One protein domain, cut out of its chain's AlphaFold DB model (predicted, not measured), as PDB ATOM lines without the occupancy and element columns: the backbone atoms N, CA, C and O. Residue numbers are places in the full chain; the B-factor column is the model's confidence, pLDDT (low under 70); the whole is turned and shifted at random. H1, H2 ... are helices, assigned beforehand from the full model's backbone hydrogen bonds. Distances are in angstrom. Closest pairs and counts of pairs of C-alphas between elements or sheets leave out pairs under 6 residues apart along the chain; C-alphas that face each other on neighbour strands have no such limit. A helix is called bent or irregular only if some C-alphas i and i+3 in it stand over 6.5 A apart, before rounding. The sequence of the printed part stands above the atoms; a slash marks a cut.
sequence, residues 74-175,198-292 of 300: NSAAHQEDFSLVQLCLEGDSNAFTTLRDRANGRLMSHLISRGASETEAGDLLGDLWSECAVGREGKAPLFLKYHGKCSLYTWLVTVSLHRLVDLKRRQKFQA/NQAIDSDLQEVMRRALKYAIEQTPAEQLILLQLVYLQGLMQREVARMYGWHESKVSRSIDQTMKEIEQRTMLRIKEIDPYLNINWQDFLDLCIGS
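This is residues 74 to 175 and 198 to 292 of the 300 residues of an uncharacterized protein of Verrucomicrobia bacterium LW23 (UniProt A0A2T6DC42). Two lobes of crossed helices are loosely joined, with the short helix H10 between them at the middle of the model. In one lobe the bent helix H2 and H3 pack on the long helix H5, with H1 and the tiny H4 beside H3's last residues. In the other, H6 crosses one half of the long helix H9, and the hairpin of H7 and H8 packs on the other half; H10 packs on H5 and comes close to H6 and H9. The printed part has 197 residues with ten named helices, H1 to H10 in order, and no named strand: all helix. It is loose, with a radius of gyration of the C-alphas of 20.2 A and spans of 61 by 46 by 28 A.

Start at H1, residues 75 to 89; its residues 84 to 88 touch the first arm of H2, residues 93 to 113. H2 was assigned as one helix by its hydrogen bonds but is bent: C-alphas 102 and 105 are 7.3 A apart, and its arms H2a, residues 93 to 102, and H2b, residues 105 to 113, stand at a steep tilt of 44 degrees. The closest C-alphas of H1 and H2a, Cys 88 and Phe 96, are 5.2 A apart. H2b touches H3, residues 118 to 133, opposite ways at a steep tilt of 45 degrees; Met 108 and Ala 121 are closest, their C-alphas 5.9 A apart. H4, residues 142 to 145, touches H3, with the C-alphas of Cys 132 and Leu 142 closest at 4.6 A. Next look at H5, residues 152 to 175, the hub, which touches four other helices. Its residues 156 to 164 touch H2b, the closest C-alphas being Leu 107 and Val 157 at 6.5 A. H1 and H5 only just touch, with 3 pairs of C-alphas within 8 A, Asp 81 and Leu 152 closest at 6.0 A. Beyond the cut, H6, residues 198 to 218, touches H9, residues 249 to 274, opposite ways at a steep tilt of 46 degrees; the C-alphas of Leu 213 and Thr 267 are closest at 5.1 A. H7, residues 222 to 233, and H8, residues 238 to 245, form a helical hairpin, and H7 is about perpendicular to H9 at 75 degrees, with the C-alphas of Gln 224 and Thr 259 closest at 6.4 A. H8 touches H9 too, with the C-alphas of Ala 242 and Glu 249 closest at 5.4 A. Last, H10, residues 282 to 291, touches residues 154 to 161 of H5; the C-alphas of Thr 158 and Leu 288 are closest at 5.0 A. Every O i to N i+4 pair is within hydrogen-bond range in H1, H2a, H2b, H3 and H5 to H10; H4 is too short for such a pair.

Find C-alpha 75 at (200.175, 124.636, 209.530), where H1 begins; it runs 20.7 A to C-alpha 89. H3 spans 22.6 A. Find C-alpha 152 at (190.252, 130.708, 210.512); from there H5 runs 34.8 A to C-alpha 175. H6 spans 30.0 A, and H9, the longest helix with 26 residues, spans 37.5 A. H10 ends at C-alpha 291, (186.169, 125.179, 203.774).

The C-alphas farthest apart, Glu 137 and Gly 246, are 63.4 A from each other. Residues 176 to 197 are not printed, and C-alphas 175 and 198 are 21.8 A apart across this cut. Of the links that are printed whole, none is long. The mean pLDDT of the printed part is 83.5; look for values under 70 at residues 74 to 77, 135 to 138, 175, 198 to 203 and 290 to 292.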
ATOM      1  N   ASN A  74     202.123 126.931 206.624       50.81
ATOM      2  CA  ASN A  74     200.974 127.628 207.216       50.81
ATOM      3  C   ASN A  74     200.254 126.789 208.287       50.81
ATOM      4  O   ASN A  74     199.340 127.281 208.940       50.81
ATOM      5  N   SER A  75     200.679 125.535 208.486       54.75
ATOM      6  CA  SER A  75     200.175 124.636 209.530       54.75
ATOM      7  C   SER A  75     200.326 125.246 210.922       54.75
ATOM      8  O   SER A  75     199.389 125.188 211.707       54.75
ATOM      9  N   ALA A  76     201.453 125.909 211.204       59.62
ATOM     10  CA  ALA A  76     201.696 126.587 212.476       59.62
ATOM     11  C   ALA A  76     200.699 127.732 212.727       59.62
ATOM     12  O   ALA A  76     200.105 127.797 213.799       59.62
ATOM     13  N   ALA A  77     200.441 128.577 211.724       62.78
ATOM     14  CA  ALA A  77     199.459 129.657 211.832       62.78
ATOM     15  C   ALA A  77     198.025 129.118 211.976       62.78
ATOM     16  O   ALA A  77     197.247 129.626 212.778       62.78
ATOM     17  N   HIS A  78     197.676 128.045 211.255       76.88
ATOM     18  CA  HIS A  78     196.380 127.382 211.429       76.88
ATOM     19  C   HIS A  78     196.257 126.711 212.809       76.88
ATOM     20  O   HIS A  78     195.164 126.639 213.366       76.88
ATOM     21  N   GLN A  79     197.370 126.239 213.377       75.19
ATOM     22  CA  GLN A  79     197.418 125.648 214.712       75.19
ATOM     23  C   GLN A  79     197.260 126.709 215.809       75.19
ATOM     24  O   GLN A  79     196.600 126.452 216.820       75.19
ATOM     25  N   GLU A  80     197.824 127.904 215.614       84.44
ATOM     26  CA  GLU A  80     197.595 129.067 216.480       84.44
ATOM     27  C   GLU A  80     196.126 129.505 216.442       84.44
ATOM     28  O   GLU A  80     195.500 129.626 217.497       84.44
ATOM     29  N   ASP A  81     195.553 129.651 215.243       86.94
ATOM     30  CA  ASP A  81     194.127 129.931 215.042       86.94
ATOM     31  C   ASP A  81     193.251 128.871 215.735       86.94
ATOM     32  O   ASP A  81     192.308 129.206 216.453       86.94
ATOM     33  N   PHE A  82     193.580 127.586 215.573       87.50
ATOM     34  CA  PHE A  82     192.861 126.479 216.206       87.50
ATOM     35  C   PHE A  82     192.937 126.533 217.734       87.50
ATOM     36  O   PHE A  82     191.917 126.376 218.400       87.50
ATOM     37  N   SER A  83     194.115 126.813 218.294       88.56
ATOM     38  CA  SER A  83     194.303 126.940 219.745       88.56
ATOM     39  C   SER A  83     193.501 128.115 220.313       88.56
ATOM     40  O   SER A  83     192.867 127.992 221.358       88.56
ATOM     41  N   LEU A  84     193.465 129.240 219.597       88.62
ATOM     42  CA  LEU A  84     192.692 130.417 219.990       88.62
ATOM     43  C   LEU A  84     191.178 130.152 219.933       88.62
ATOM     44  O   LEU A  84     190.437 130.600 220.809       88.62
ATOM     45  N   VAL A  85     190.720 129.367 218.955       90.31
ATOM     46  CA  VAL A  85     189.335 128.877 218.893       90.31
ATOM     47  C   VAL A  85     189.005 127.945 220.066       90.31
ATOM     48  O   VAL A  85     187.914 128.061 220.622       90.31
ATOM     49  N   GLN A  86     189.926 127.070 220.494       89.25
ATOM     50  CA  GLN A  86     189.710 126.232 221.685       89.25
ATOM     51  C   GLN A  86     189.517 127.078 222.952       89.25
ATOM     52  O   GLN A  86     188.565 126.843 223.688       89.25
ATOM     53  N   LEU A  87     190.320 128.129 223.153       88.94
ATOM     54  CA  LEU A  87     190.138 129.055 224.283       88.94
ATOM     55  C   LEU A  87     188.759 129.736 224.267       88.94
ATOM     56  O   LEU A  87     188.133 129.917 225.311       88.94
ATOM     57  N   CYS A  88     188.246 130.072 223.079       89.56
ATOM     58  CA  CYS A  88     186.898 130.626 222.948       89.56
ATOM     59  C   CYS A  88     185.822 129.614 223.371       89.56
ATOM     60  O   CYS A  88     184.849 129.994 224.020       89.56
ATOM     61  N   LEU A  89     185.996 128.332 223.027       87.75
ATOM     62  CA  LEU A  89     185.092 127.244 223.424       87.75
ATOM     63  C   LEU A  89     185.146 126.947 224.931       87.75
ATOM     64  O   LEU A  89     184.142 126.532 225.505       87.75
ATOM     65  N   GLU A  90     186.287 127.192 225.575       87.50
ATOM     66  CA  GLU A  90     186.460 127.106 227.033       87.50
ATOM     67  C   GLU A  90     185.829 128.291 227.790       87.50
ATOM     68  O   GLU A  90     185.757 128.277 229.020       87.50
ATOM     69  N   GLY A  91     185.322 129.302 227.072       84.38
ATOM     70  CA  GLY A  91     184.628 130.455 227.645       84.38
ATOM     71  C   GLY A  91     185.504 131.691 227.865       84.38
ATOM     72  O   GLY A  91     185.071 132.618 228.556       84.38
ATOM     73  N   ASP A  92     186.707 131.753 227.281       89.44
ATOM     74  CA  ASP A  92     187.539 132.961 227.316       89.44
ATOM     75  C   ASP A  92     186.936 134.069 226.430       89.44
ATOM     76  O   ASP A  92     187.053 134.090 225.199       89.44
ATOM     77  N   SER A  93     186.294 135.038 227.084       87.31
ATOM     78  CA  SER A  93     185.656 136.185 226.433       87.31
ATOM     79  C   SER A  93     186.652 137.155 225.786       87.31
ATOM     80  O   SER A  93     186.295 137.853 224.828       87.31
ATOM     81  N   ASN A  94     187.904 137.190 226.252       89.88
ATOM     82  CA  ASN A  94     188.948 138.036 225.684       89.88
ATOM     83  C   ASN A  94     189.502 137.427 224.389       89.88
ATOM     84  O   ASN A  94     189.672 138.138 223.392       89.88
ATOM     85  N   ALA A  95     189.703 136.105 224.370       89.19
ATOM     86  CA  ALA A  95     190.051 135.373 223.152       89.19
ATOM     87  C   ALA A  95     188.980 135.576 222.067       89.19
ATOM     88  O   ALA A  95     189.307 135.941 220.933       89.19
ATOM     89  N   PHE A  96     187.699 135.455 222.439       90.62
ATOM     90  CA  PHE A  96     186.580 135.659 221.518       90.62
ATOM     91  C   PHE A  96     186.524 137.087 220.962       90.62
ATOM     92  O   PHE A  96     186.421 137.283 219.749       90.62
ATOM     93  N   THR A  97     186.643 138.094 221.833       91.19
ATOM     94  CA  THR A  97     186.664 139.509 221.423       91.19
ATOM     95  C   THR A  97     187.814 139.785 220.458       91.19
ATOM     96  O   THR A  97     187.604 140.356 219.391       91.19
ATOM     97  N   THR A  98     189.011 139.291 220.779       90.69
ATOM     98  CA  THR A  98     190.207 139.458 219.946       90.69
ATOM     99  C   THR A  98     190.020 138.865 218.549       90.69
ATOM    100  O   THR A  98     190.380 139.486 217.548       90.69
ATOM    101  N   LEU A  99     189.456 137.660 218.465       90.62
ATOM    102  CA  LEU A  99     189.187 136.972 217.205       90.62
ATOM    103  C   LEU A  99     188.174 137.765 216.366       90.62
ATOM    104  O   LEU A  99     188.424 138.054 215.189       90.62
ATOM    105  N   ARG A 100     187.063 138.169 216.992       92.56
ATOM    106  CA  ARG A 100     186.012 138.957 216.348       92.56
ATOM    107  C   ARG A 100     186.566 140.263 215.797       92.56
ATOM    108  O   ARG A 100     186.374 140.540 214.617       92.56
ATOM    109  N   ASP A 101     187.308 141.028 216.588       92.06
ATOM    110  CA  ASP A 101     187.810 142.343 216.177       92.06
ATOM    111  C   ASP A 101     188.795 142.244 214.995       92.06
ATOM    112  O   ASP A 101     188.792 143.089 214.098       92.06
ATOM    113  N   ARG A 102     189.584 141.161 214.918       90.69
ATOM    114  CA  ARG A 102     190.509 140.894 213.797       90.69
ATOM    115  C   ARG A 102     189.806 140.514 212.491       90.69
ATOM    116  O   ARG A 102     190.357 140.747 211.406       90.69
ATOM    117  N   ALA A 103     188.660 139.844 212.573       90.50
ATOM    118  CA  ALA A 103     187.990 139.249 211.417       90.50
ATOM    119  C   ALA A 103     186.781 140.064 210.940       90.50
ATOM    120  O   ALA A 103     186.588 140.206 209.734       90.50
ATOM    121  N   ASN A 104     186.004 140.645 211.857       93.81
ATOM    122  CA  ASN A 104     184.678 141.196 211.585       93.81
ATOM    123  C   ASN A 104     184.683 142.281 210.503       93.81
ATOM    124  O   ASN A 104     183.911 142.194 209.555       93.81
ATOM    125  N   GLY A 105     185.594 143.258 210.584       93.81
ATOM    126  CA  GLY A 105     185.676 144.327 209.581       93.81
ATOM    127  C   GLY A 105     185.993 143.806 208.174       93.81
ATOM    128  O   GLY A 105     185.392 144.240 207.193       93.81
ATOM    129  N   ARG A 106     186.889 142.815 208.074       92.50
ATOM    130  CA  ARG A 106     187.244 142.187 206.794       92.50
ATOM    131  C   ARG A 106     186.100 141.340 206.240       92.50
ATOM    132  O   ARG A 106     185.825 141.426 205.048       92.50
ATOM    133  N   LEU A 107     185.405 140.586 207.095       91.50
ATOM    134  CA  LEU A 107     184.223 139.815 206.707       91.50
ATOM    135  C   LEU A 107     183.087 140.726 206.230       91.50
ATOM    136  O   LEU A 107     182.474 140.444 205.206       91.50
ATOM    137  N   MET A 108     182.862 141.851 206.913       94.38
ATOM    138  CA  MET A 108     181.867 142.856 206.537       94.38
ATOM    139  C   MET A 108     182.143 143.417 205.140       94.38
ATOM    140  O   MET A 108     181.294 143.343 204.254       94.38
ATOM    141  N   SER A 109     183.363 143.918 204.908       91.06
ATOM    142  CA  SER A 109     183.769 144.412 203.586       91.06
ATOM    143  C   SER A 109     183.671 143.326 202.515       91.06
ATOM    144  O   SER A 109     183.257 143.607 201.390       91.06
ATOM    145  N   HIS A 110     184.022 142.085 202.862       86.31
ATOM    146  CA  HIS A 110     183.913 140.958 201.950       86.31
ATOM    147  C   HIS A 110     182.450 140.705 201.556       86.31
ATOM    148  O   HIS A 110     182.151 140.729 200.367       86.31
ATOM    149  N   LEU A 111     181.523 140.568 202.507       86.94
ATOM    150  CA  LEU A 111     180.095 140.354 202.231       86.94
ATOM    151  C   LEU A 111     179.472 141.489 201.407       86.94
ATOM    152  O   LEU A 111     178.766 141.220 200.433       86.94
ATOM    153  N   ILE A 112     179.786 142.748 201.729       91.88
ATOM    154  CA  ILE A 112     179.308 143.912 200.965       91.88
ATOM    155  C   ILE A 112     179.817 143.858 199.521       91.88
ATOM    156  O   ILE A 112     179.049 144.058 198.580       91.88
ATOM    157  N   SER A 113     181.091 143.502 199.311       86.81
ATOM    158  CA  SER A 113     181.643 143.341 197.958       86.81
ATOM    159  C   SER A 113     180.944 142.245 197.138       86.81
ATOM    160  O   SER A 113     181.031 142.242 195.909       86.81
ATOM    161  N   ARG A 114     180.223 141.329 197.804       82.56
ATOM    162  CA  ARG A 114     179.426 140.251 197.194       82.56
ATOM    163  C   ARG A 114     177.944 140.582 197.036       82.56
ATOM    164  O   ARG A 114     177.177 139.732 196.592       82.56
ATOM    165  N   GLY A 115     177.549 141.821 197.322       85.81
ATOM    166  CA  GLY A 115     176.188 142.311 197.106       85.81
ATOM    167  C   GLY A 115     175.262 142.168 198.313       85.81
ATOM    168  O   GLY A 115     174.044 142.234 198.139       85.81
ATOM    169  N   ALA A 116     175.811 141.975 199.516       89.06
ATOM    170  CA  ALA A 116     175.069 142.232 200.746       89.06
ATOM    171  C   ALA A 116     174.910 143.749 200.961       89.06
ATOM    172  O   ALA A 116     175.842 144.514 200.697       89.06
ATOM    173  N   SER A 117     173.758 144.192 201.461       93.12
ATOM    174  CA  SER A 117     173.641 145.525 202.056       93.12
ATOM    175  C   SER A 117     174.412 145.583 203.378       93.12
ATOM    176  O   SER A 117     174.757 144.557 203.966       93.12
ATOM    177  N   GLU A 118     174.672 146.792 203.874       92.50
ATOM    178  CA  GLU A 118     175.308 146.980 205.182       92.50
ATOM    179  C   GLU A 118     174.489 146.333 206.312       92.50
ATOM    180  O   GLU A 118     175.056 145.684 207.187       92.50
ATOM    181  N   THR A 119     173.158 146.428 206.247       93.56
ATOM    182  CA  THR A 119     172.252 145.787 207.209       93.56
ATOM    183  C   THR A 119     172.313 144.265 207.118       93.56
ATOM    184  O   THR A 119     172.576 143.612 208.120       93.56
ATOM    185  N   GLU A 120     172.187 143.695 205.914       91.81
ATOM    186  CA  GLU A 120     172.262 142.243 205.704       91.81
ATOM    187  C   GLU A 120     173.600 141.673 206.180       91.81
ATOM    188  O   GLU A 120     173.639 140.631 206.828       91.81
ATOM    189  N   ALA A 121     174.709 142.346 205.865       92.88
ATOM    190  CA  ALA A 121     176.031 141.909 206.292       92.88
ATOM    191  C   ALA A 121     176.189 141.993 207.820       92.88
ATOM    192  O   ALA A 121     176.747 141.074 208.420       92.88
ATOM    193  N   GLY A 122     175.670 143.051 208.451       93.50
ATOM    194  CA  GLY A 122     175.659 143.203 209.906       93.50
ATOM    195  C   GLY A 122     174.877 142.092 210.607       93.50
ATOM    196  O   GLY A 122     175.414 141.455 211.514       93.50
ATOM    197  N   ASP A 123     173.662 141.809 210.137       93.06
ATOM    198  CA  ASP A 123     172.790 140.770 210.695       93.06
ATOM    199  C   ASP A 123     173.418 139.376 210.538       93.06
ATOM    200  O   ASP A 123     173.544 138.624 211.507       93.06
ATOM    201  N   LEU A 124     173.929 139.063 209.339       92.06
ATOM    202  CA  LEU A 124     174.611 137.795 209.061       92.06
ATOM    203  C   LEU A 124     175.829 137.570 209.963       92.06
ATOM    204  O   LEU A 124     176.067 136.441 210.403       92.06
ATOM    205  N   LEU A 125     176.613 138.619 210.227       94.06
ATOM    206  CA  LEU A 125     177.774 138.536 211.109       94.06
ATOM    207  C   LEU A 125     177.372 138.461 212.582       94.06
ATOM    208  O   LEU A 125     178.007 137.718 213.330       94.06
ATOM    209  N   GLY A 126     176.319 139.165 213.000       91.12
ATOM    210  CA  GLY A 126     175.750 139.038 214.343       91.12
ATOM    211  C   GLY A 126     175.343 137.595 214.646       91.12
ATOM    212  O   GLY A 126     175.774 137.023 215.652       91.12
ATOM    213  N   ASP A 127     174.614 136.977 213.718       89.50
ATOM    214  CA  ASP A 127     174.224 135.567 213.783       89.50
ATOM    215  C   ASP A 127     175.428 134.620 213.729       89.50
ATOM    216  O   ASP A 127     175.469 133.601 214.417       89.50
ATOM    217  N   LEU A 128     176.433 134.923 212.904       89.69
ATOM    218  CA  LEU A 128     177.641 134.105 212.815       89.69
ATOM    219  C   LEU A 128     178.387 134.079 214.150       89.69
ATOM    220  O   LEU A 128     178.733 133.006 214.644       89.69
ATOM    221  N   TRP A 129     178.639 135.248 214.738       91.94
ATOM    222  CA  TRP A 129     179.405 135.359 215.975       91.94
ATOM    223  C   TRP A 129     178.653 134.793 217.179       91.94
ATOM    224  O   TRP A 129     179.282 134.149 218.022       91.94
ATOM    225  N   SER A 130     177.331 134.971 217.254       87.69
ATOM    226  CA  SER A 130     176.517 134.373 218.321       87.69
ATOM    227  C   SER A 130     176.578 132.840 218.281       87.69
ATOM    228  O   SER A 130     176.794 132.193 219.307       87.69
ATOM    229  N   GLU A 131     176.519 132.253 217.085       85.69
ATOM    230  CA  GLU A 131     176.641 130.808 216.887       85.69
ATOM    231  C   GLU A 131     178.048 130.262 217.113       85.69
ATOM    232  O   GLU A 131     178.202 129.111 217.527       85.69
ATOM    233  N   CYS A 132     179.081 131.059 216.835       84.88
ATOM    234  CA  CYS A 132     180.456 130.701 217.158       84.88
ATOM    235  C   CYS A 132     180.663 130.579 218.675       84.88
ATOM    236  O   CYS A 132     181.343 129.652 219.106       84.88
ATOM    237  N   ALA A 133     180.064 131.479 219.466       75.31
ATOM    238  CA  ALA A 133     180.219 131.513 220.921       75.31
ATOM    239  C   ALA A 133     179.325 130.506 221.664       75.31
ATOM    240  O   ALA A 133     179.798 129.807 222.553       75.31
ATOM    241  N   VAL A 134     178.033 130.444 221.324       75.06
ATOM    242  CA  VAL A 134     177.019 129.729 222.128       75.06
ATOM    243  C   VAL A 134     176.378 128.567 221.361       75.06
ATOM    244  O   VAL A 134     175.916 127.601 221.964       75.06
ATOM    245  N   GLY A 135     176.398 128.611 220.027       66.56
ATOM    246  CA  GLY A 135     175.616 127.711 219.177       66.56
ATOM    247  C   GLY A 135     174.176 128.197 218.981       66.56
ATOM    248  O   GLY A 135     173.846 129.339 219.288       66.56
ATOM    249  N   ARG A 136     173.312 127.334 218.433       65.12
ATOM    250  CA  ARG A 136     171.854 127.570 218.358       65.12
ATOM    251  C   ARG A 136     171.143 126.589 219.281       65.12
ATOM    252  O   ARG A 136     171.723 125.570 219.643       65.12
ATOM    253  N   GLU A 137     169.879 126.840 219.609       64.00
ATOM    254  CA  GLU A 137     169.057 125.887 220.368       64.00
ATOM    255  C   GLU A 137     169.162 124.466 219.777       64.00
ATOM    256  O   GLU A 137     168.871 124.229 218.601       64.00
ATOM    257  N   GLY A 138     169.678 123.526 220.577       62.12
ATOM    258  CA  GLY A 138     169.893 122.132 220.172       62.12
ATOM    259  C   GLY A 138     171.073 121.869 219.221       62.12
ATOM    260  O   GLY A 138     171.236 120.734 218.772       62.12
ATOM    261  N   LYS A 139     171.911 122.865 218.901       70.88
ATOM    262  CA  LYS A 139     173.092 122.724 218.030       70.88
ATOM    263  C   LYS A 139     174.356 123.217 218.719       70.88
ATOM    264  O   LYS A 139     174.406 124.328 219.233       70.88
ATOM    265  N   ALA A 140     175.400 122.397 218.652       76.31
ATOM    266  CA  ALA A 140     176.700 122.726 219.212       76.31
ATOM    267  C   ALA A 140     177.306 123.998 218.566       76.31
ATOM    268  O   ALA A 140     177.017 124.266 217.390       76.31
ATOM    269  N   PRO A 141     178.149 124.756 219.299       83.94
ATOM    270  CA  PRO A 141     178.856 125.926 218.785       83.94
ATOM    271  C   PRO A 141     179.544 125.675 217.448       83.94
ATOM    272  O   PRO A 141     180.145 124.621 217.225       83.94
ATOM    273  N   LEU A 142     179.495 126.662 216.553       82.00
ATOM    274  CA  LEU A 142     180.033 126.506 215.203       82.00
ATOM    275  C   LEU A 142     181.551 126.271 215.207       82.00
ATOM    276  O   LEU A 142     182.058 125.501 214.394       82.00
ATOM    277  N   PHE A 143     182.256 126.875 216.162       85.81
ATOM    278  CA  PHE A 143     183.691 126.702 216.364       85.81
ATOM    279  C   PHE A 143     184.128 125.252 216.605       85.81
ATOM    280  O   PHE A 143     185.249 124.907 216.248       85.81
ATOM    281  N   LEU A 144     183.246 124.365 217.084       83.94
ATOM    282  CA  LEU A 144     183.562 122.932 217.199       83.94
ATOM    283  C   LEU A 144     183.789 122.248 215.844       83.94
ATOM    284  O   LEU A 144     184.408 121.189 215.791       83.94
ATOM    285  N   LYS A 145     183.290 122.836 214.751       80.69
ATOM    286  CA  LYS A 145     183.486 122.328 213.385       80.69
ATOM    287  C   LYS A 145     184.795 122.799 212.754       80.69
ATOM    288  O   LYS A 145     185.144 122.350 211.666       80.69
ATOM    289  N   TYR A 146     185.494 123.742 213.382       80.94
ATOM    290  CA  TYR A 146     186.775 124.213 212.884       80.94
ATOM    291  C   TYR A 146     187.891 123.295 213.389       80.94
ATOM    292  O   TYR A 146     188.088 123.152 214.590       80.94
ATOM    293  N   HIS A 147     188.630 122.682 212.463       78.69
ATOM    294  CA  HIS A 147     189.675 121.693 212.764       78.69
ATOM    295  C   HIS A 147     191.091 122.143 212.361       78.69
ATOM    296  O   HIS A 147     191.982 121.307 212.251       78.69
ATOM    297  N   GLY A 148     191.306 123.431 212.062       75.38
ATOM    298  CA  GLY A 148     192.636 123.939 211.683       75.38
ATOM    299  C   GLY A 148     193.139 123.492 210.301       75.38
ATOM    300  O   GLY A 148     194.317 123.628 209.992       75.38
ATOM    301  N   LYS A 149     192.264 122.956 209.437       71.69
ATOM    302  CA  LYS A 149     192.633 122.524 208.070       71.69
ATOM    303  C   LYS A 149     192.955 123.698 207.134       71.69
ATOM    304  O   LYS A 149     193.668 123.528 206.150       71.69
ATOM    305  N   CYS A 150     192.436 124.883 207.442       73.88
ATOM    306  CA  CYS A 150     192.688 126.137 206.741       73.88
ATOM    307  C   CYS A 150     192.742 127.295 207.747       73.88
ATOM    308  O   CYS A 150     192.453 127.101 208.932       73.88
ATOM    309  N   SER A 151     193.095 128.500 207.285       83.38
ATOM    310  CA  SER A 151     193.059 129.688 208.144       83.38
ATOM    311  C   SER A 151     191.649 129.922 208.678       83.38
ATOM    312  O   SER A 151     190.658 129.700 207.970       83.38
ATOM    313  N   LEU A 152     191.547 130.410 209.911       85.31
ATOM    314  CA  LEU A 152     190.252 130.708 210.512       85.31
ATOM    315  C   LEU A 152     189.473 131.738 209.692       85.31
ATOM    316  O   LEU A 152     188.260 131.625 209.535       85.31
ATOM    317  N   TYR A 153     190.174 132.722 209.124       86.31
ATOM    318  CA  TYR A 153     189.558 133.722 208.258       86.31
ATOM    319  C   TYR A 153     188.917 133.090 207.016       86.31
ATOM    320  O   TYR A 153     187.766 133.393 206.719       86.31
ATOM    321  N   THR A 154     189.620 132.185 206.325       77.62
ATOM    322  CA  THR A 154     189.074 131.467 205.159       77.62
ATOM    323  C   THR A 154     187.829 130.681 205.549       77.62
ATOM    324  O   THR A 154     186.806 130.797 204.886       77.62
ATOM    325  N   TRP A 155     187.882 129.944 206.661       83.81
ATOM    326  CA  TRP A 155     186.728 129.191 207.150       83.81
ATOM    327  C   TRP A 155     185.530 130.100 207.473       83.81
ATOM    328  O   TRP A 155     184.405 129.807 207.068       83.81
ATOM    329  N   LEU A 156     185.758 131.242 208.134       85.00
ATOM    330  CA  LEU A 156     184.708 132.225 208.418       85.00
ATOM    331  C   LEU A 156     184.129 132.843 207.139       85.00
ATOM    332  O   LEU A 156     182.914 133.027 207.060       85.00
ATOM    333  N   VAL A 157     184.963 133.135 206.136       82.19
ATOM    334  CA  VAL A 157     184.509 133.594 204.814       82.19
ATOM    335  C   VAL A 157     183.596 132.546 204.182       82.19
ATOM    336  O   VAL A 157     182.489 132.896 203.783       82.19
ATOM    337  N   THR A 158     183.992 131.268 204.168       75.44
ATOM    338  CA  THR A 158     183.173 130.173 203.621       75.44
ATOM    339  C   THR A 158     181.793 130.120 204.272       75.44
ATOM    340  O   THR A 158     180.777 130.160 203.580       75.44
ATOM    341  N   VAL A 159     181.744 130.097 205.609       81.69
ATOM    342  CA  VAL A 159     180.473 130.044 206.344       81.69
ATOM    343  C   VAL A 159     179.622 131.283 206.061       81.69
ATOM    344  O   VAL A 159     178.416 131.169 205.844       81.69
ATOM    345  N   SER A 160     180.229 132.470 206.060       84.69
ATOM    346  CA  SER A 160     179.512 133.729 205.825       84.69
ATOM    347  C   SER A 160     178.931 133.787 204.411       84.69
ATOM    348  O   SER A 160     177.783 134.189 204.229       84.69
ATOM    349  N   LEU A 161     179.693 133.334 203.410       78.94
ATOM    350  CA  LEU A 161     179.247 133.271 202.021       78.94
ATOM    351  C   LEU A 161     178.105 132.275 201.830       78.94
ATOM    352  O   LEU A 161     177.141 132.611 201.148       78.94
ATOM    353  N   HIS A 162     178.152 131.095 202.461       78.75
ATOM    354  CA  HIS A 162     177.027 130.153 202.419       78.75
ATOM    355  C   HIS A 162     175.731 130.799 202.918       78.75
ATOM    356  O   HIS A 162     174.693 130.693 202.263       78.75
ATOM    357  N   ARG A 163     175.794 131.526 204.041       85.81
ATOM    358  CA  ARG A 163     174.623 132.225 204.593       85.81
ATOM    359  C   ARG A 163     174.129 133.338 203.674       85.81
ATOM    360  O   ARG A 163     172.925 133.476 203.492       85.81
ATOM    361  N   LEU A 164     175.039 134.110 203.076       84.44
ATOM    362  CA  LEU A 164     174.670 135.156 202.123       84.44
ATOM    363  C   LEU A 164     173.981 134.568 200.885       84.44
ATOM    364  O   LEU A 164     172.949 135.078 200.455       84.44
ATOM    365  N   VAL A 165     174.524 133.486 200.326       82.25
ATOM    366  CA  VAL A 165     173.927 132.785 199.181       82.25
ATOM    367  C   VAL A 165     172.524 132.291 199.524       82.25
ATOM    368  O   VAL A 165     171.591 132.498 198.748       82.25
ATOM    369  N   ASP A 166     172.357 131.682 200.696       82.00
ATOM    370  CA  ASP A 166     171.060 131.211 201.178       82.00
ATOM    371  C   ASP A 166     170.059 132.366 201.351       82.00
ATOM    372  O   ASP A 166     168.953 132.321 200.809       82.00
ATOM    373  N   LEU A 167     170.469 133.462 201.996       85.19
ATOM    374  CA  LEU A 167     169.660 134.674 202.146       85.19
ATOM    375  C   LEU A 167     169.188 135.216 200.785       85.19
ATOM    376  O   LEU A 167     167.993 135.457 200.595       85.19
ATOM    377  N   LYS A 168     170.092 135.335 199.803       84.25
ATOM    378  CA  LYS A 168     169.748 135.831 198.458       84.25
ATOM    379  C   LYS A 168     168.817 134.889 197.695       84.25
ATOM    380  O   LYS A 168     167.920 135.363 196.993       84.25
ATOM    381  N   ARG A 169     168.968 133.570 197.854       82.62
ATOM    382  CA  ARG A 169     168.034 132.587 197.280       82.62
ATOM    383  C   ARG A 169     166.633 132.723 197.894       82.62
ATOM    384  O   ARG A 169     165.651 132.749 197.149       82.62
ATOM    385  N   ARG A 170     166.527 132.884 199.219       82.75
ATOM    386  CA  ARG A 170     165.243 133.027 199.942       82.75
ATOM    387  C   ARG A 170     164.493 134.310 199.594       82.75
ATOM    388  O   ARG A 170     163.319 134.240 199.237       82.75
ATOM    389  N   GLN A 171     165.169 135.461 199.637       82.06
ATOM    390  CA  GLN A 171     164.572 136.760 199.292       82.06
ATOM    391  C   GLN A 171     163.953 136.744 197.889       82.06
ATOM    392  O   GLN A 171     162.877 137.291 197.652       82.06
ATOM    393  N   LYS A 172     164.612 136.069 196.942       72.00
ATOM    394  CA  LYS A 172     164.141 136.001 195.559       72.00
ATOM    395  C   LYS A 172     162.990 135.014 195.355       72.00
ATOM    396  O   LYS A 172     162.126 135.269 194.517       72.00
ATOM    397  N   PHE A 173     162.940 133.929 196.131       74.44
ATOM    398  CA  PHE A 173     161.778 133.039 196.164       74.44
ATOM    399  C   PHE A 173     160.530 133.780 196.668       74.44
ATOM    400  O   PHE A 173     159.483 133.714 196.031       74.44
ATOM    401  N   GLN A 174     160.667 134.565 197.742       71.56
ATOM    402  CA  GLN A 174     159.582 135.392 198.286       71.56
ATOM    403  C   GLN A 174     159.110 136.464 197.291       71.56
ATOM    404  O   GLN A 174     157.911 136.638 197.107       71.56
ATOM    405  N   ALA A 175     160.031 137.112 196.568       63.50
ATOM    406  CA  ALA A 175     159.693 138.113 195.551       63.50
ATOM    407  C   ALA A 175     158.991 137.545 194.295       63.50
ATOM    408  O   ALA A 175     158.443 138.311 193.505       63.50
ATOM    409  N   ASN A 198     170.942 123.928 206.989       40.75
ATOM    410  CA  ASN A 198     172.321 124.283 206.616       40.75
ATOM    411  C   ASN A 198     173.117 123.111 206.013       40.75
ATOM    412  O   ASN A 198     173.920 123.336 205.123       40.75
ATOM    413  N   GLN A 199     172.896 121.866 206.456       42.59
ATOM    414  CA  GLN A 199     173.649 120.715 205.928       42.59
ATOM    415  C   GLN A 199     173.151 120.283 204.543       42.59
ATOM    416  O   GLN A 199     173.956 119.938 203.682       42.59
ATOM    417  N   ALA A 200     171.833 120.328 204.313       45.03
ATOM    418  CA  ALA A 200     171.253 120.014 203.008       45.03
ATOM    419  C   ALA A 200     171.639 121.063 201.948       45.03
ATOM    420  O   ALA A 200     171.992 120.712 200.827       45.03
ATOM    421  N   ILE A 201     171.661 122.345 202.324       50.56
ATOM    422  CA  ILE A 201     171.999 123.451 201.416       50.56
ATOM    423  C   ILE A 201     173.507 123.514 201.132       50.56
ATOM    424  O   ILE A 201     173.896 123.765 199.989       50.56
ATOM    425  N   ASP A 202     174.354 123.233 202.134       58.47
ATOM    426  CA  ASP A 202     175.799 123.077 201.927       58.47
ATOM    427  C   ASP A 202     176.073 121.947 200.918       58.47
ATOM    428  O   ASP A 202     176.885 122.122 200.011       58.47
ATOM    429  N   SER A 203     175.347 120.825 201.015       64.75
ATOM    430  CA  SER A 203     175.443 119.713 200.059       64.75
ATOM    431  C   SER A 203     175.029 120.124 198.640       64.75
ATOM    432  O   SER A 203     175.708 119.765 197.678       64.75
ATOM    433  N   ASP A 204     173.952 120.897 198.484       76.31
ATOM    434  CA  ASP A 204     173.469 121.322 197.166       76.31
ATOM    435  C   ASP A 204     174.429 122.306 196.483       76.31
ATOM    436  O   ASP A 204     174.734 122.161 195.297       76.31
ATOM    437  N   LEU A 205     174.953 123.293 197.220       79.38
ATOM    438  CA  LEU A 205     175.937 124.238 196.684       79.38
ATOM    439  C   LEU A 205     177.242 123.528 196.302       79.38
ATOM    440  O   LEU A 205     177.763 123.746 195.203       79.38
ATOM    441  N   GLN A 206     177.738 122.645 197.171       77.06
ATOM    442  CA  GLN A 206     178.926 121.840 196.890       77.06
ATOM    443  C   GLN A 206     178.725 120.953 195.659       77.06
ATOM    444  O   GLN A 206     179.624 120.852 194.824       77.06
ATOM    445  N   GLU A 207     177.546 120.354 195.489       81.94
ATOM    446  CA  GLU A 207     177.237 119.532 194.322       81.94
ATOM    447  C   GLU A 207     177.191 120.360 193.030       81.94
ATOM    448  O   GLU A 207     177.734 119.931 192.007       81.94
ATOM    449  N   VAL A 208     176.622 121.571 193.060       85.88
ATOM    450  CA  VAL A 208     176.658 122.505 191.918       85.88
ATOM    451  C   VAL A 208     178.101 122.833 191.534       85.88
ATOM    452  O   VAL A 208     178.478 122.697 190.366       85.88
ATOM    453  N   MET A 209     178.928 123.204 192.513       84.31
ATOM    454  CA  MET A 209     180.342 123.524 192.307       84.31
ATOM    455  C   MET A 209     181.125 122.331 191.749       84.31
ATOM    456  O   MET A 209     181.845 122.463 190.756       84.31
ATOM    457  N   ARG A 210     180.932 121.143 192.332       83.81
ATOM    458  CA  ARG A 210     181.579 119.896 191.905       83.81
ATOM    459  C   ARG A 210     181.202 119.540 190.471       83.81
ATOM    460  O   ARG A 210     182.074 119.201 189.670       83.81
ATOM    461  N   ARG A 211     179.914 119.625 190.122       86.12
ATOM    462  CA  ARG A 211     179.424 119.366 188.759       86.12
ATOM    463  C   ARG A 211     179.985 120.361 187.756       86.12
ATOM    464  O   ARG A 211     180.349 119.951 186.655       86.12
ATOM    465  N   ALA A 212     180.065 121.637 188.122       89.31
ATOM    466  CA  ALA A 212     180.615 122.669 187.257       89.31
ATOM    467  C   ALA A 212     182.106 122.450 186.971       89.31
ATOM    468  O   ALA A 212     182.515 122.476 185.809       89.31
ATOM    469  N   LEU A 213     182.897 122.148 188.004       88.69
ATOM    470  CA  LEU A 213     184.321 121.862 187.848       88.69
ATOM    471  C   LEU A 213     184.559 120.578 187.044       88.69
ATOM    472  O   LEU A 213     185.380 120.564 186.128       88.69
ATOM    473  N   LYS A 214     183.811 119.507 187.338       87.31
ATOM    474  CA  LYS A 214     183.892 118.245 186.587       87.31
ATOM    475  C   LYS A 214     183.621 118.471 185.102       87.31
ATOM    476  O   LYS A 214     184.387 118.002 184.269       87.31
ATOM    477  N   TYR A 215     182.579 119.237 184.784       90.00
ATOM    478  CA  TYR A 215     182.261 119.607 183.410       90.00
ATOM    479  C   TYR A 215     183.408 120.384 182.749       90.00
ATOM    480  O   TYR A 215     183.816 120.047 181.642       90.00
ATOM    481  N   ALA A 216     183.982 121.382 183.425       90.75
ATOM    482  CA  ALA A 216     185.100 122.153 182.883       90.75
ATOM    483  C   ALA A 216     186.329 121.278 182.573       90.75
ATOM    484  O   ALA A 216     186.962 121.452 181.529       90.75
ATOM    485  N   ILE A 217     186.635 120.310 183.443       89.88
ATOM    486  CA  ILE A 217     187.710 119.331 183.230       89.88
ATOM    487  C   ILE A 217     187.385 118.426 182.034       89.88
ATOM    488  O   ILE A 217     188.225 118.273 181.156       89.88
ATOM    489  N   GLU A 218     186.169 117.879 181.946       90.44
ATOM    490  CA  GLU A 218     185.738 117.010 180.835       90.44
ATOM    491  C   GLU A 218     185.776 117.715 179.468       90.44
ATOM    492  O   GLU A 218     186.020 117.072 178.451       90.44
ATOM    493  N   GLN A 219     185.568 119.034 179.437       92.38
ATOM    494  CA  GLN A 219     185.665 119.847 178.218       92.38
ATOM    495  C   GLN A 219     187.100 120.285 177.880       92.38
ATOM    496  O   GLN A 219     187.328 120.913 176.845       92.38
ATOM    497  N   THR A 220     188.076 120.003 178.744       92.81
ATOM    498  CA  THR A 220     189.468 120.402 178.527       92.81
ATOM    499  C   THR A 220     190.208 119.337 177.708       92.81
ATOM    500  O   THR A 220     190.109 118.149 178.022       92.81
ATOM    501  N   PRO A 221     190.977 119.717 176.665       94.81
ATOM    502  CA  PRO A 221     191.728 118.762 175.854       94.81
ATOM    503  C   PRO A 221     192.659 117.869 176.684       94.81
ATOM    504  O   PRO A 221     193.389 118.349 177.553       94.81
ATOM    505  N   ALA A 222     192.703 116.573 176.360       93.19
ATOM    506  CA  ALA A 222     193.484 115.588 177.110       93.19
ATOM    507  C   ALA A 222     194.978 115.948 177.215       93.19
ATOM    508  O   ALA A 222     195.573 115.781 178.275       93.19
ATOM    509  N   GLU A 223     195.578 116.500 176.155       92.81
ATOM    510  CA  GLU A 223     196.984 116.936 176.162       92.81
ATOM    511  C   GLU A 223     197.257 118.000 177.236       92.81
ATOM    512  O   GLU A 223     198.271 117.943 177.932       92.81
ATOM    513  N   GLN A 224     196.326 118.938 177.415       92.50
ATOM    514  CA  GLN A 224     196.425 119.990 178.421       92.50
ATOM    515  C   GLN A 224     196.227 119.441 179.841       92.50
ATOM    516  O   GLN A 224     196.933 119.841 180.764       92.50
ATOM    517  N   LEU A 225     195.314 118.482 180.024       91.88
ATOM    518  CA  LEU A 225     195.125 117.812 181.315       91.88
ATOM    519  C   LEU A 225     196.349 116.982 181.716       91.88
ATOM    520  O   LEU A 225     196.753 117.015 182.878       91.88
ATOM    521  N   ILE A 226     196.980 116.292 180.761       93.88
ATOM    522  CA  ILE A 226     198.236 115.565 180.988       93.88
ATOM    523  C   ILE A 226     199.339 116.539 181.412       93.88
ATOM    524  O   ILE A 226     200.081 116.248 182.349       93.88
ATOM    525  N   LEU A 227     199.419 117.717 180.783       91.38
ATOM    526  CA  LEU A 227     200.376 118.757 181.161       91.38
ATOM    527  C   LEU A 227     200.204 119.185 182.628       91.38
ATOM    528  O   LEU A 227     201.184 119.241 183.372       91.38
ATOM    529  N   LEU A 228     198.961 119.431 183.058       87.50
ATOM    530  CA  LEU A 228     198.653 119.750 184.454       87.50
ATOM    531  C   LEU A 228     198.988 118.581 185.392       87.50
ATOM    532  O   LEU A 228     199.589 118.794 186.443       87.50
ATOM    533  N   GLN A 229     198.655 117.346 185.017       87.44
ATOM    534  CA  GLN A 229     198.953 116.157 185.817       87.44
ATOM    535  C   GLN A 229     200.462 115.963 186.024       87.44
ATOM    536  O   GLN A 229     200.886 115.676 187.143       87.44
ATOM    537  N   LEU A 230     201.278 116.136 184.983       85.06
ATOM    538  CA  LEU A 230     202.734 115.996 185.083       85.06
ATOM    539  C   LEU A 230     203.338 117.026 186.043       85.06
ATOM    540  O   LEU A 230     204.179 116.682 186.869       85.06
ATOM    541  N   VAL A 231     202.895 118.279 185.962       83.88
ATOM    542  CA  VAL A 231     203.453 119.347 186.797       83.88
ATOM    543  C   VAL A 231     202.924 119.277 188.226       83.88
ATOM    544  O   VAL A 231     203.714 119.255 189.163       83.88
ATOM    545  N   TYR A 232     201.606 119.210 188.412       80.75
ATOM    546  CA  TYR A 232     201.000 119.347 189.738       80.75
ATOM    547  C   TYR A 232     200.878 118.025 190.496       80.75
ATOM    548  O   TYR A 232     201.116 118.000 191.697       80.75
ATOM    549  N   LEU A 233     200.522 116.923 189.827       77.19
ATOM    550  CA  LEU A 233     200.312 115.635 190.508       77.19
ATOM    551  C   LEU A 233     201.586 114.793 190.580       77.19
ATOM    552  O   LEU A 233     201.781 114.063 191.546       77.19
ATOM    553  N   GLN A 234     202.432 114.865 189.554       79.81
ATOM    554  CA  GLN A 234     203.688 114.111 189.493       79.81
ATOM    555  C   GLN A 234     204.908 114.952 189.902       79.81
ATOM    556  O   GLN A 234     206.002 114.411 190.031       79.81
ATOM    557  N   GLY A 235     204.734 116.261 190.113       78.00
ATOM    558  CA  GLY A 235     205.789 117.150 190.604       78.00
ATOM    559  C   GLY A 235     206.946 117.374 189.628       78.00
ATOM    560  O   GLY A 235     208.030 117.759 190.070       78.00
ATOM    561  N   LEU A 236     206.763 117.126 188.323       79.88
ATOM    562  CA  LEU A 236     207.821 117.369 187.342       79.88
ATOM    563  C   LEU A 236     208.086 118.865 187.185       79.88
ATOM    564  O   LEU A 236     207.174 119.694 187.118       79.88
ATOM    565  N   MET A 237     209.360 119.209 187.015       82.12
ATOM    566  CA  MET A 237     209.752 120.575 186.704       82.12
ATOM    567  C   MET A 237     209.363 120.925 185.264       82.12
ATOM    568  O   MET A 237     209.501 120.111 184.348       82.12
ATOM    569  N   GLN A 238     208.975 122.178 185.014       83.25
ATOM    570  CA  GLN A 238     208.582 122.623 183.668       83.25
ATOM    571  C   GLN A 238     209.681 122.399 182.615       83.25
ATOM    572  O   GLN A 238     209.372 122.059 181.477       83.25
ATOM    573  N   ARG A 239     210.962 122.493 182.998       84.38
ATOM    574  CA  ARG A 239     212.117 122.149 182.144       84.38
ATOM    575  C   ARG A 239     212.160 120.680 181.712       84.38
ATOM    576  O   ARG A 239     212.662 120.349 180.642       84.38
ATOM    577  N   GLU A 240     211.663 119.772 182.544       85.00
ATOM    578  CA  GLU A 240     211.609 118.337 182.247       85.00
ATOM    579  C   GLU A 240     210.479 118.060 181.266       85.00
ATOM    580  O   GLU A 240     210.702 117.443 180.226       85.00
ATOM    581  N   VAL A 241     209.313 118.641 181.537       90.69
ATOM    582  CA  VAL A 241     208.146 118.599 180.654       90.69
ATOM    583  C   VAL A 241     208.460 119.223 179.288       90.69
ATOM    584  O   VAL A 241     208.133 118.646 178.253       90.69
ATOM    585  N   ALA A 242     209.173 120.351 179.258       91.62
ATOM    586  CA  ALA A 242     209.620 121.009 178.032       91.62
ATOM    587  C   ALA A 242     210.483 120.079 177.166       91.62
ATOM    588  O   ALA A 242     210.241 119.954 175.966       91.62
ATOM    589  N   ARG A 243     211.436 119.360 177.777       94.19
ATOM    590  CA  ARG A 243     212.260 118.360 177.078       94.19
ATOM    591  C   ARG A 243     211.436 117.180 176.561       94.19
ATOM    592  O   ARG A 243     211.689 116.735 175.449       94.19
ATOM    593  N   MET A 244     210.451 116.704 177.327       93.12
ATOM    594  CA  MET A 244     209.566 115.605 176.914       93.12
ATOM    595  C   MET A 244     208.700 115.972 175.700       93.12
ATOM    596  O   MET A 244     208.545 115.160 174.794       93.12
ATOM    597  N   TYR A 245     208.166 117.195 175.671       92.12
ATOM    598  CA  TYR A 245     207.294 117.688 174.596       92.12
ATOM    599  C   TYR A 245     208.054 118.329 173.420       92.12
ATOM    600  O   TYR A 245     207.445 118.680 172.410       92.12
ATOM    601  N   GLY A 246     209.372 118.528 173.539       94.69
ATOM    602  CA  GLY A 246     210.161 119.289 172.562       94.69
ATOM    603  C   GLY A 246     209.767 120.771 172.497       94.69
ATOM    604  O   GLY A 246     209.837 121.394 171.438       94.69
ATOM    605  N   TRP A 247     209.288 121.333 173.607       95.88
ATOM    606  CA  TRP A 247     208.850 122.726 173.718       95.88
ATOM    607  C   TRP A 247     209.896 123.585 174.434       95.88
ATOM    608  O   TRP A 247     210.757 123.086 175.150       95.88
ATOM    609  N   HIS A 248     209.785 124.906 174.289       92.38
ATOM    610  CA  HIS A 248     210.463 125.844 175.186       92.38
ATOM    611  C   HIS A 248     209.732 125.919 176.534       92.38
ATOM    612  O   HIS A 248     208.502 125.856 176.573       92.38
ATOM    613  N   GLU A 249     210.464 126.146 177.628       84.56
ATOM    614  CA  GLU A 249     209.889 126.290 178.979       84.56
ATOM    615  C   GLU A 249     208.802 127.371 179.037       84.56
ATOM    616  O   GLU A 249     207.731 127.158 179.600       84.56
ATOM    617  N   SER A 250     209.006 128.498 178.347       82.19
ATOM    618  CA  SER A 250     208.001 129.563 178.264       82.19
ATOM    619  C   SER A 250     206.695 129.112 177.604       82.19
ATOM    620  O   SER A 250     205.639 129.647 177.931       82.19
ATOM    621  N   LYS A 251     206.739 128.143 176.680       91.44
ATOM    622  CA  LYS A 251     205.526 127.566 176.084       91.44
ATOM    623  C   LYS A 251     204.807 126.680 177.099       91.44
ATOM    624  O   LYS A 251     203.600 126.819 177.232       91.44
ATOM    625  N   VAL A 252     205.539 125.851 177.849       85.81
ATOM    626  CA  VAL A 252     204.975 125.026 178.933       85.81
ATOM    627  C   VAL A 252     204.261 125.897 179.968       85.81
ATOM    628  O   VAL A 252     203.088 125.657 180.239       85.81
ATOM    629  N   SER A 253     204.918 126.952 180.467       84.38
ATOM    630  CA  SER A 253     204.308 127.893 181.419       84.38
ATOM    631  C   SER A 253     203.022 128.504 180.865       84.38
ATOM    632  O   SER A 253     201.977 128.419 181.501       84.38
ATOM    633  N   ARG A 254     203.069 129.067 179.648       86.81
ATOM    634  CA  ARG A 254     201.891 129.692 179.022       86.81
ATOM    635  C   ARG A 254     200.758 128.698 178.801       86.81
ATOM    636  O   ARG A 254     199.604 129.068 178.975       86.81
ATOM    637  N   SER A 255     201.070 127.464 178.407       88.12
ATOM    638  CA  SER A 255     200.071 126.412 178.228       88.12
ATOM    639  C   SER A 255     199.395 126.056 179.550       88.12
ATOM    640  O   SER A 255     198.176 125.975 179.580       88.12
ATOM    641  N   ILE A 256     200.150 125.929 180.644       86.19
ATOM    642  CA  ILE A 256     199.588 125.699 181.984       86.19
ATOM    643  C   ILE A 256     198.674 126.857 182.390       86.19
ATOM    644  O   ILE A 256     197.526 126.625 182.762       86.19
ATOM    645  N   ASP A 257     199.160 128.097 182.280       83.25
ATOM    646  CA  ASP A 257     198.396 129.295 182.640       83.25
ATOM    647  C   ASP A 257     197.093 129.396 181.843       83.25
ATOM    648  O   ASP A 257     196.034 129.707 182.390       83.25
ATOM    649  N   GLN A 258     197.168 129.127 180.540       87.62
ATOM    650  CA  GLN A 258     196.022 129.181 179.645       87.62
ATOM    651  C   GLN A 258     195.004 128.089 179.982       87.62
ATOM    652  O   GLN A 258     193.822 128.391 180.115       87.62
ATOM    653  N   THR A 259     195.448 126.849 180.189       89.75
ATOM    654  CA  THR A 259     194.558 125.748 180.575       89.75
ATOM    655  C   THR A 259     193.870 126.026 181.908       89.75
ATOM    656  O   THR A 259     192.665 125.821 182.024       89.75
ATOM    657  N   MET A 260     194.594 126.547 182.900       88.69
ATOM    658  CA  MET A 260     194.008 126.903 184.196       88.69
ATOM    659  C   MET A 260     192.943 127.996 184.058       88.69
ATOM    660  O   MET A 260     191.848 127.847 184.597       88.69
ATOM    661  N   LYS A 261     193.219 129.048 183.276       86.31
ATOM    662  CA  LYS A 261     192.236 130.104 182.981       86.31
ATOM    663  C   LYS A 261     191.010 129.569 182.253       86.31
ATOM    664  O   LYS A 261     189.899 130.000 182.536       86.31
ATOM    665  N   GLU A 262     191.193 128.641 181.320       89.69
ATOM    666  CA  GLU A 262     190.075 128.011 180.618       89.69
ATOM    667  C   GLU A 262     189.207 127.177 181.562       89.69
ATOM    668  O   GLU A 262     187.982 127.259 181.486       89.69
ATOM    669  N   ILE A 263     189.817 126.412 182.474       90.94
ATOM    670  CA  ILE A 263     189.086 125.647 183.492       90.94
ATOM    671  C   ILE A 263     188.324 126.594 184.424       90.94
ATOM    672  O   ILE A 263     187.136 126.372 184.655       90.94
ATOM    673  N   GLU A 264     188.965 127.659 184.911       90.06
ATOM    674  CA  GLU A 264     188.325 128.697 185.729       90.06
ATOM    675  C   GLU A 264     187.113 129.290 184.998       90.06
ATOM    676  O   GLU A 264     185.988 129.210 185.489       90.06
ATOM    677  N   GLN A 265     187.310 129.819 183.788       91.50
ATOM    678  CA  GLN A 265     186.248 130.461 183.014       91.50
ATOM    679  C   GLN A 265     185.086 129.507 182.736       91.50
ATOM    680  O   GLN A 265     183.931 129.872 182.959       91.50
ATOM    681  N   ARG A 266     185.373 128.276 182.295       93.25
ATOM    682  CA  ARG A 266     184.339 127.259 182.045       93.25
ATOM    683  C   ARG A 266     183.595 126.891 183.324       93.25
ATOM    684  O   ARG A 266     182.374 126.766 183.283       93.25
ATOM    685  N   THR A 267     184.297 126.759 184.449       92.25
ATOM    686  CA  THR A 267     183.677 126.461 185.748       92.25
ATOM    687  C   THR A 267     182.733 127.588 186.152       92.25
ATOM    688  O   THR A 267     181.563 127.333 186.420       92.25
ATOM    689  N   MET A 268     183.193 128.839 186.114       92.50
ATOM    690  CA  MET A 268     182.380 129.998 186.496       92.50
ATOM    691  C   MET A 268     181.163 130.193 185.585       92.50
ATOM    692  O   MET A 268     180.076 130.503 186.070       92.50
ATOM    693  N   LEU A 269     181.320 129.983 184.273       94.19
ATOM    694  CA  LEU A 269     180.198 129.997 183.331       94.19
ATOM    695  C   LEU A 269     179.193 128.894 183.660       94.19
ATOM    696  O   LEU A 269     177.997 129.159 183.754       94.19
ATOM    697  N   ARG A 270     179.677 127.675 183.916       93.19
ATOM    698  CA  ARG A 270     178.814 126.537 184.229       93.19
ATOM    699  C   ARG A 270     178.063 126.713 185.548       93.19
ATOM    700  O   ARG A 270     176.908 126.314 185.635       93.19
ATOM    701  N   ILE A 271     178.681 127.338 186.550       91.25
ATOM    702  CA  ILE A 271     178.002 127.700 187.800       91.25
ATOM    703  C   ILE A 271     176.843 128.657 187.517       91.25
ATOM    704  O   ILE A 271     175.734 128.392 187.964       91.25
ATOM    705  N   LYS A 272     177.066 129.707 186.714       90.69
ATOM    706  CA  LYS A 272     176.010 130.660 186.330       90.69
ATOM    707  C   LYS A 272     174.888 130.026 185.505       90.69
ATOM    708  O   LYS A 272     173.757 130.486 185.576       90.69
ATOM    709  N   GLU A 273     175.180 128.998 184.712       91.00
ATOM    710  CA  GLU A 273     174.150 128.246 183.979       91.00
ATOM    711  C   GLU A 273     173.287 127.382 184.906       91.00
ATOM    712  O   GLU A 273     172.081 127.274 184.691       91.00
ATOM    713  N   ILE A 274     173.901 126.740 185.906       88.62
ATOM    714  CA  ILE A 274     173.201 125.855 186.848       88.62
ATOM    715  C   ILE A 274     172.411 126.674 187.875       88.62
ATOM    716  O   ILE A 274     171.265 126.345 188.169       88.62
ATOM    717  N   ASP A 275     173.018 127.736 188.403       85.44
ATOM    718  CA  ASP A 275     172.405 128.670 189.338       85.44
ATOM    719  C   ASP A 275     172.700 130.120 188.906       85.44
ATOM    720  O   ASP A 275     173.709 130.708 189.311       85.44
ATOM    721  N   PRO A 276     171.811 130.730 188.098       83.31
ATOM    722  CA  PRO A 276     171.956 132.115 187.646       83.31
ATOM    723  C   PRO A 276     171.948 133.155 188.769       83.31
ATOM    724  O   PRO A 276     172.257 134.323 188.526       83.31
ATOM    725  N   TYR A 277     171.547 132.771 189.980       78.00
ATOM    726  CA  TYR A 277     171.435 133.673 191.123       78.00
ATOM    727  C   TYR A 277     172.671 133.640 192.020       78.00
ATOM    728  O   TYR A 277     172.837 134.520 192.867       78.00
ATOM    729  N   LEU A 278     173.565 132.677 191.805       80.69
ATOM    730  CA  LEU A 278     174.820 132.558 192.522       80.69
ATOM    731  C   LEU A 278     175.872 133.510 191.927       80.69
ATOM    732  O   LEU A 278     176.537 133.206 190.935       80.69
ATOM    733  N   ASN A 279     176.034 134.681 192.546       80.19
ATOM    734  CA  ASN A 279     177.045 135.660 192.145       80.19
ATOM    735  C   ASN A 279     178.344 135.482 192.944       80.19
ATOM    736  O   ASN A 279     178.587 136.182 193.925       80.19
ATOM    737  N   ILE A 280     179.173 134.536 192.511       84.25
ATOM    738  CA  ILE A 280     180.493 134.271 193.097       84.25
ATOM    739  C   ILE A 280     181.598 134.507 192.067       84.25
ATOM    740  O   ILE A 280     181.367 134.406 190.858       84.25
ATOM    741  N   ASN A 281     182.805 134.829 192.533       86.06
ATOM    742  CA  ASN A 281     184.006 134.852 191.698       86.06
ATOM    743  C   ASN A 281     184.881 133.612 191.951       86.06
ATOM    744  O   ASN A 281     184.558 132.768 192.784       86.06
ATOM    745  N   TRP A 282     185.986 133.493 191.212       85.81
ATOM    746  CA  TRP A 282     186.881 132.344 191.343       85.81
ATOM    747  C   TRP A 282     187.516 132.225 192.732       85.81
ATOM    748  O   TRP A 282     187.648 131.120 193.245       85.81
ATOM    749  N   GLN A 283     187.859 133.345 193.374       80.94
ATOM    750  CA  GLN A 283     188.411 133.305 194.728       80.94
ATOM    751  C   GLN A 283     187.387 132.766 195.730       80.94
ATOM    752  O   GLN A 283     187.730 131.895 196.521       80.94
ATOM    753  N   ASP A 284     186.129 133.206 195.642       79.50
ATOM    754  CA  ASP A 284     185.056 132.656 196.478       79.50
ATOM    755  C   ASP A 284     184.901 131.164 196.224       79.50
ATOM    756  O   ASP A 284     184.811 130.386 197.162       79.50
ATOM    757  N   PHE A 285     184.911 130.742 194.956       84.19
ATOM    758  CA  PHE A 285     184.829 129.328 194.608       84.19
ATOM    759  C   PHE A 285     185.929 128.512 195.305       84.19
ATOM    760  O   PHE A 285     185.642 127.447 195.852       84.19
ATOM    761  N   LEU A 286     187.167 129.014 195.330       80.25
ATOM    762  CA  LEU A 286     188.271 128.362 196.035       80.25
ATOM    763  C   LEU A 286     188.061 128.353 197.552       80.25
ATOM    764  O   LEU A 286     188.224 127.301 198.168       80.25
ATOM    765  N   ASP A 287     187.663 129.477 198.146       71.38
ATOM    766  CA  ASP A 287     187.421 129.586 199.591       71.38
ATOM    767  C   ASP A 287     186.302 128.623 200.031       71.38
ATOM    768  O   ASP A 287     186.422 127.911 201.031       71.38
ATOM    769  N   LEU A 288     185.243 128.526 199.229       76.06
ATOM    770  CA  LEU A 288     184.149 127.577 199.409       76.06
ATOM    771  C   LEU A 288     184.635 126.119 199.305       76.06
ATOM    772  O   LEU A 288     184.264 125.299 200.142       76.06
ATOM    773  N   CYS A 289     185.517 125.803 198.349       74.00
ATOM    774  CA  CYS A 289     186.099 124.462 198.206       74.00
ATOM    775  C   CYS A 289     187.031 124.068 199.362       74.00
ATOM    776  O   CYS A 289     187.058 122.903 199.757       74.00
ATOM    777  N   ILE A 290     187.817 125.014 199.888       67.38
ATOM    778  CA  ILE A 290     188.774 124.770 200.978       67.38
ATOM    779  C   ILE A 290     188.038 124.542 202.303       67.38
ATOM    780  O   ILE A 290     188.447 123.697 203.099       67.38
ATOM    781  N   GLY A 291     186.960 125.292 202.548       58.72
ATOM    782  CA  GLY A 291     186.169 125.179 203.774       58.72
ATOM    783  C   GLY A 291     185.182 124.005 203.789       58.72
ATOM    784  O   GLY A 291     184.758 123.587 204.865       58.72
ATOM    785  N   SER A 292     184.826 123.449 202.628       59.41
ATOM    786  CA  SER A 292     183.954 122.276 202.527       59.41
ATOM    787  C   SER A 292     184.721 120.967 202.727       59.41
ATOM    788  O   SER A 292     185.601 120.615 201.936       59.41
TER     789      SER A 292